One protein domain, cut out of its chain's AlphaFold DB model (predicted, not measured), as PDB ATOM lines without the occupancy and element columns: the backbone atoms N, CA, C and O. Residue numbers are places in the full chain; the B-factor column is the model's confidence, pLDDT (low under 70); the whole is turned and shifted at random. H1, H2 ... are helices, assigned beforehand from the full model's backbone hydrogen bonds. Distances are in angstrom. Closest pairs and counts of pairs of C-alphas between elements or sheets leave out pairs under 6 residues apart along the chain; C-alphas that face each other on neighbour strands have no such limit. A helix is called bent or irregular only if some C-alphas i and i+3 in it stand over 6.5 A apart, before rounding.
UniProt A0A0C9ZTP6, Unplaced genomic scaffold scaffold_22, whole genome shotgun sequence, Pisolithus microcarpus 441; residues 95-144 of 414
ATOM      1  N   ARG A  95     -20.958  27.597 -28.181       66.62
ATOM      2  CA  ARG A  95     -20.705  26.242 -27.671       66.62
ATOM      3  C   ARG A  95     -21.905  25.321 -27.829       66.62
ATOM      4  O   ARG A  95     -21.752  24.265 -28.427       66.62
ATOM      5  N   ILE A  96     -23.092  25.739 -27.385       66.75
ATOM      6  CA  ILE A  96     -24.324  24.944 -27.530       66.75
ATOM      7  C   ILE A  96     -24.583  24.588 -29.005       66.75
ATOM      8  O   ILE A  96     -25.003  23.474 -29.301       66.75
ATOM      9  N   LEU A  97     -24.292  25.494 -29.941       61.84
ATOM     10  CA  LEU A  97     -24.443  25.258 -31.381       61.84
ATOM     11  C   LEU A  97     -23.393  24.297 -31.953       61.84
ATOM     12  O   LEU A  97     -23.734  23.449 -32.776       61.84
ATOM     13  N   ILE A  98     -22.138  24.396 -31.507       69.31
ATOM     14  CA  ILE A  98     -21.070  23.454 -31.876       69.31
ATOM     15  C   ILE A  98     -21.379  22.052 -31.329       69.31
ATOM     16  O   ILE A  98     -21.243  21.071 -32.059       69.31
ATOM     17  N   ASP A  99     -21.847  21.962 -30.082       69.38
ATOM     18  CA  ASP A  99     -22.169  20.704 -29.397       69.38
ATOM     19  C   ASP A  99     -23.427  20.016 -29.967       69.38
ATOM     20  O   ASP A  99     -23.559  18.795 -29.878       69.38
ATOM     21  N   LEU A 100     -24.344  20.773 -30.587       71.44
ATOM     22  CA  LEU A 100     -25.500  20.226 -31.310       71.44
ATOM     23  C   LEU A 100     -25.097  19.507 -32.608       71.44
ATOM     24  O   LEU A 100     -25.688  18.481 -32.956       71.44
ATOM     25  N   GLY A 101     -24.112  20.044 -33.334       72.44
ATOM     26  CA  GLY A 101     -23.715  19.552 -34.655       72.44
ATOM     27  C   GLY A 101     -24.843  19.594 -35.709       72.44
ATOM     28  O   GLY A 101     -25.967  20.022 -35.425       72.44
ATOM     29  N   PRO A 102     -24.586  19.106 -36.937       70.62
ATOM     30  CA  PRO A 102     -25.553  19.195 -38.036       70.62
ATOM     31  C   PRO A 102     -26.846  18.415 -37.748       70.62
ATOM     32  O   PRO A 102     -27.938  18.852 -38.103       70.62
ATOM     33  N   GLU A 103     -26.762  17.278 -37.051       72.19
ATOM     34  CA  GLU A 103     -27.948  16.480 -36.721       72.19
ATOM     35  C   GLU A 103     -28.775  17.102 -35.581       72.19
ATOM     36  O   GLU A 103     -30.005  17.086 -35.641       72.19
ATOM     37  N   GLY A 104     -28.139  17.739 -34.588       73.62
ATOM     38  CA  GLY A 104     -28.845  18.510 -33.563       73.62
ATOM     39  C   GLY A 104     -29.530  19.748 -34.142       73.62
ATOM     40  O   GLY A 104     -30.692  19.999 -33.821       73.62
ATOM     41  N   ILE A 105     -28.876  20.466 -35.064       73.88
ATOM     42  CA  ILE A 105     -29.485  21.582 -35.813       73.88
ATOM     43  C   ILE A 105     -30.721  21.096 -36.586       73.88
ATOM     44  O   ILE A 105     -31.784  21.721 -36.509       73.88
ATOM     45  N   ARG A 106     -30.634  19.946 -37.270       73.06
ATOM     46  CA  ARG A 106     -31.779  19.339 -37.974       73.06
ATOM     47  C   ARG A 106     -32.922  18.966 -37.032       73.06
ATOM     48  O   ARG A 106     -34.066  19.287 -37.346       73.06
ATOM     49  N   GLN A 107     -32.642  18.352 -35.883       73.69
ATOM     50  CA  GLN A 107     -33.669  17.998 -34.893       73.69
ATOM     51  C   GLN A 107     -34.336  19.233 -34.274       73.69
ATOM     52  O   GLN A 107     -35.560  19.261 -34.128       73.69
ATOM     53  N   PHE A 108     -33.562  20.275 -33.957       71.62
ATOM     54  CA  PHE A 108     -34.099  21.546 -33.469       71.62
ATOM     55  C   PHE A 108     -34.972  22.233 -34.516       71.62
ATOM     56  O   PHE A 108     -36.051  22.726 -34.182       71.62
ATOM     57  N   GLN A 109     -34.565  22.214 -35.784       69.69
ATOM     58  CA  GLN A 109     -35.400  22.749 -36.849       69.69
ATOM     59  C   GLN A 109     -36.675  21.922 -37.039       69.69
ATOM     60  O   GLN A 109     -37.757  22.491 -37.022       69.69
ATOM     61  N   GLU A 110     -36.598  20.590 -37.072       70.81
ATOM     62  CA  GLU A 110     -37.782  19.726 -37.180       70.81
ATOM     63  C   GLU A 110     -38.721  19.841 -35.953       70.81
ATOM     64  O   GLU A 110     -39.913  19.525 -36.031       70.81
ATOM     65  N   TYR A 111     -38.208  20.290 -34.802       72.56
ATOM     66  CA  TYR A 111     -38.994  20.661 -33.623       72.56
ATOM     67  C   TYR A 111     -39.700  22.014 -33.800       72.56
ATOM     68  O   TYR A 111     -40.916  22.090 -33.597       72.56
ATOM     69  N   TYR A 112     -38.977  23.067 -34.198       66.31
ATOM     70  CA  TYR A 112     -39.561  24.396 -34.416       66.31
ATOM     71  C   TYR A 112     -40.516  24.422 -35.610       66.31
ATOM     72  O   TYR A 112     -41.596  24.996 -35.490       66.31
ATOM     73  N   ASP A 113     -40.208  23.709 -36.692       67.81
ATOM     74  CA  ASP A 113     -41.112  23.488 -37.818       67.81
ATOM     75  C   ASP A 113     -42.407  22.835 -37.315       67.81
ATOM     76  O   ASP A 113     -43.473  23.437 -37.429       67.81
ATOM     77  N   ARG A 114     -42.338  21.686 -36.616       67.00
ATOM     78  CA  ARG A 114     -43.528  21.055 -35.994       67.00
ATOM     79  C   ARG A 114     -44.308  21.989 -35.073       67.00
ATOM     80  O   ARG A 114     -45.531  21.865 -34.998       67.00
ATOM     81  N   ARG A 115     -43.637  22.905 -34.374       64.19
ATOM     82  CA  ARG A 115     -44.272  23.893 -33.492       64.19
ATOM     83  C   ARG A 115     -44.976  24.999 -34.280       64.19
ATOM     84  O   ARG A 115     -46.107  25.346 -33.941       64.19
ATOM     85  N   ASN A 116     -44.374  25.467 -35.370       61.94
ATOM     86  CA  ASN A 116     -44.987  26.381 -36.334       61.94
ATOM     87  C   ASN A 116     -46.209  25.725 -37.011       61.94
ATOM     88  O   ASN A 116     -47.230  26.383 -37.223       61.94
ATOM     89  N   CYS A 117     -46.189  24.399 -37.217       62.47
ATOM     90  CA  CYS A 117     -47.358  23.632 -37.660       62.47
ATOM     91  C   CYS A 117     -48.521  23.591 -36.641       62.47
ATOM     92  O   CYS A 117     -49.577  23.058 -36.967       62.47
ATOM     93  N   GLN A 118     -48.377  24.101 -35.410       59.62
ATOM     94  CA  GLN A 118     -49.447  24.077 -34.398       59.62
ATOM     95  C   GLN A 118     -50.277  25.365 -34.330       59.62
ATOM     96  O   GLN A 118     -51.141  25.477 -33.461       59.62
ATOM     97  N   GLY A 119     -50.081  26.319 -35.254       54.06
ATOM     98  CA  GLY A 119     -51.044  27.412 -35.496       54.06
ATOM     99  C   GLY A 119     -51.187  28.397 -34.343       54.06
ATOM    100  O   GLY A 119     -52.027  29.293 -34.375       54.06
ATOM    101  N   ARG A 120     -50.328  28.261 -33.333       58.28
ATOM    102  CA  ARG A 120     -50.038  29.328 -32.394       58.28
ATOM    103  C   ARG A 120     -49.399  30.456 -33.191       58.28
ATOM    104  O   ARG A 120     -48.502  30.221 -33.997       58.28
ATOM    105  N   ARG A 121     -49.858  31.678 -32.941       56.41
ATOM    106  CA  ARG A 121     -49.185  32.892 -33.403       56.41
ATOM    107  C   ARG A 121     -47.730  32.829 -32.929       56.41
ATOM    108  O   ARG A 121     -47.512  32.705 -31.724       56.41
ATOM    109  N   MET A 122     -46.776  32.863 -33.862       60.09
ATOM    110  CA  MET A 122     -45.350  32.824 -33.531       60.09
ATOM    111  C   MET A 122     -45.017  33.971 -32.578       60.09
ATOM    112  O   MET A 122     -45.494  35.095 -32.766       60.09
ATOM    113  N   THR A 123     -44.221  33.688 -31.552       73.50
ATOM    114  CA  THR A 123     -43.621  34.741 -30.733       73.50
ATOM    115  C   THR A 123     -42.377  35.282 -31.432       73.50
ATOM    116  O   THR A 123     -41.752  34.579 -32.226       73.50
ATOM    117  N   ASP A 124     -41.963  36.506 -31.100       69.62
ATOM    118  CA  ASP A 124     -40.731  37.103 -31.634       69.62
ATOM    119  C   ASP A 124     -39.497  36.210 -31.379       69.62
ATOM    120  O   ASP A 124     -38.556  36.199 -32.170       69.62
ATOM    121  N   HIS A 125     -39.524  35.408 -30.307       73.44
ATOM    122  CA  HIS A 125     -38.506  34.402 -30.006       73.44
ATOM    123  C   HIS A 125     -38.526  33.218 -30.987       73.44
ATOM    124  O   HIS A 125     -37.463  32.800 -31.438       73.44
ATOM    125  N   ASP A 126     -39.708  32.705 -31.351       68.00
ATOM    126  CA  ASP A 126     -39.833  31.619 -32.336       68.00
ATOM    127  C   ASP A 126     -39.337  32.081 -33.719       68.00
ATOM    128  O   ASP A 126     -38.612  31.345 -34.386       68.00
ATOM    129  N   VAL A 127     -39.663  33.322 -34.116       72.00
ATOM    130  CA  VAL A 127     -39.187  33.938 -35.373       72.00
ATOM    131  C   VAL A 127     -37.669  34.135 -35.354       72.00
ATOM    132  O   VAL A 127     -36.984  33.777 -36.313       72.00
ATOM    133  N   ALA A 128     -37.124  34.672 -34.258       76.81
ATOM    134  CA  ALA A 128     -35.683  34.855 -34.108       76.81
ATOM    135  C   ALA A 128     -34.933  33.515 -34.182       76.81
ATOM    136  O   ALA A 128     -33.894  33.432 -34.834       76.81
ATOM    137  N   MET A 129     -35.476  32.459 -33.568       74.50
ATOM    138  CA  MET A 129     -34.872  31.128 -33.588       74.50
ATOM    139  C   MET A 129     -34.953  30.467 -34.971       74.50
ATOM    140  O   MET A 129     -33.965  29.878 -35.410       74.50
ATOM    141  N   SER A 130     -36.068  30.601 -35.702       70.62
ATOM    142  CA  SER A 130     -36.158  30.068 -37.070       70.62
ATOM    143  C   SER A 130     -35.195  30.777 -38.029       70.62
ATOM    144  O   SER A 130     -34.489  30.104 -38.776       70.62
ATOM    145  N   MET A 131     -35.089  32.112 -37.954       76.00
ATOM    146  CA  MET A 131     -34.105  32.870 -38.743       76.00
ATOM    147  C   MET A 131     -32.664  32.482 -38.387       76.00
ATOM    148  O   MET A 131     -31.807  32.397 -39.264       76.00
ATOM    149  N   PHE A 132     -32.385  32.228 -37.106       81.38
ATOM    150  CA  PHE A 132     -31.059  31.817 -36.658       81.38
ATOM    151  C   PHE A 132     -30.657  30.438 -37.209       81.38
ATOM    152  O   PHE A 132     -29.542  30.278 -37.709       81.38
ATOM    153  N   LEU A 133     -31.567  29.458 -37.170       76.06
ATOM    154  CA  LEU A 133     -31.338  28.114 -37.717       76.06
ATOM    155  C   LEU A 133     -31.166  28.126 -39.246       76.06
ATOM    156  O   LEU A 133     -30.345  27.380 -39.778       76.06
ATOM    157  N   GLU A 134     -31.892  28.991 -39.955       78.50
ATOM    158  CA  GLU A 134     -31.748  29.145 -41.406       78.50
ATOM    159  C   GLU A 134     -30.389  29.765 -41.781       78.50
ATOM    160  O   GLU A 134     -29.673  29.206 -42.614       78.50
ATOM    161  N   ASN A 135     -29.948  30.809 -41.069       80.25
ATOM    162  CA  ASN A 135     -28.602  31.373 -41.229       80.25
ATOM    163  C   ASN A 135     -27.489  30.344 -40.935       80.25
ATOM    164  O   ASN A 135     -26.457  30.342 -41.608       80.25
ATOM    165  N   ALA A 136     -27.675  29.462 -39.945       80.56
ATOM    166  CA  ALA A 136     -26.702  28.412 -39.631       80.56
ATOM    167  C   ALA A 136     -26.510  27.437 -40.809       80.56
ATOM    168  O   ALA A 136     -25.377  27.103 -41.152       80.56
ATOM    169  N   LYS A 137     -27.600  27.060 -41.493       77.00
ATOM    170  CA  LYS A 137     -27.551  26.226 -42.707       77.00
ATOM    171  C   LYS A 137     -26.871  26.915 -43.886       77.00
ATOM    172  O   LYS A 137     -26.128  26.266 -44.618       77.00
ATOM    173  N   GLU A 138     -27.103  28.214 -44.085       81.94
ATOM    174  CA  GLU A 138     -26.393  28.968 -45.129       81.94
ATOM    175  C   GLU A 138     -24.876  28.956 -44.888       81.94
ATOM    176  O   GLU A 138     -24.098  28.788 -45.829       81.94
ATOM    177  N   LEU A 139     -24.443  29.059 -43.626       83.88
ATOM    178  CA  LEU A 139     -23.030  28.969 -43.250       83.88
ATOM    179  C   LEU A 139     -22.445  27.562 -43.456       83.88
ATOM    180  O   LEU A 139     -21.309  27.462 -43.925       83.88
ATOM    181  N   GLU A 140     -23.197  26.492 -43.176       81.12
ATOM    182  CA  GLU A 140     -22.790  25.116 -43.511       81.12
ATOM    183  C   GLU A 140     -22.616  24.940 -45.029       81.12
ATOM    184  O   GLU A 140     -21.559  24.493 -45.474       81.12
ATOM    185  N   ALA A 141     -23.575  25.395 -45.841       80.88
ATOM    186  CA  ALA A 141     -23.482  25.328 -47.304       80.88
ATOM    187  C   ALA A 141     -22.283  26.127 -47.865       80.88
ATOM    188  O   ALA A 141     -21.606  25.683 -48.796       80.88
ATOM    189  N   ILE A 142     -21.967  27.287 -47.277       83.31
ATOM    190  CA  ILE A 142     -20.763  28.068 -47.613       83.31
ATOM    191  C   ILE A 142     -19.480  27.324 -47.197       83.31
ATOM    192  O   ILE A 142     -18.464  27.407 -47.896       83.31
ATOM    193  N   ALA A 143     -19.495  26.594 -46.079       82.50
ATOM    194  CA  ALA A 143     -18.360  25.783 -45.642       82.50
ATOM    195  C   ALA A 143     -18.120  24.577 -46.571       82.50
ATOM    196  O   ALA A 143     -16.963  24.290 -46.894       82.50
ATOM    197  N   GLU A 144     -19.183  23.930 -47.057       85.69
ATOM    198  CA  GLU A 144     -19.117  22.861 -48.062       85.69
ATOM    199  C   GLU A 144     -18.559  23.362 -49.404       85.69
ATOM    200  O   GLU A 144     -17.596  22.784 -49.917       85.69
TER     201      GLU A 144
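Overview. This is residues 95 to 144 of the 414 residues of an uncharacterized protein of Pisolithus microcarpus 441 (UniProt A0A0C9ZTP6). Two helices, H1 then H2, are joined by a loop where the chain folds back, and they touch along part of their lengths; a sharp kink turns the first residues of H1 aside, and residues 117 to 125 stick out at one end. The printed part has 50 residues, with two named helices and no named strand: all helix. It is only just compact, close to loose, with a radius of gyration of the C-alphas of 11.6 A, and elongated, spanning 34 by 18 by 16 A.

Arrangement. H1, residues 95 to 116, has a kink of 99 degrees near residue 102 and is irregular: C-alphas 99 and 102 are 9.4 A apart. In H1, 16 of 18 O i to N i+4 pairs are within hydrogen-bond range. A short link leads to H2, residues 124 to 144, in which every such pair is within range. Residues 105 to 112 of H1 touch residues 126 to 133 of H2; the closest C-alphas, of Gln 109 and Leu 133, are 6.8 A apart. The helices run opposite ways at a steep tilt of 53 degrees.

Along the chain. H1 begins at C-alpha 95 (-20.705, 26.242, -27.671) and measures 25.8 A. H2 measures 30.7 A and ends at C-alpha 144 (-19.117, 22.861, -48.062).

Size, cuts and confidence. The two C-alphas farthest apart, of Arg 120 and Glu 144, are 35.3 A apart. The printed part has no cut. Mean pLDDT of the printed part is 71.7; residues 95 to 99 and 112 to 122 are among those under 70.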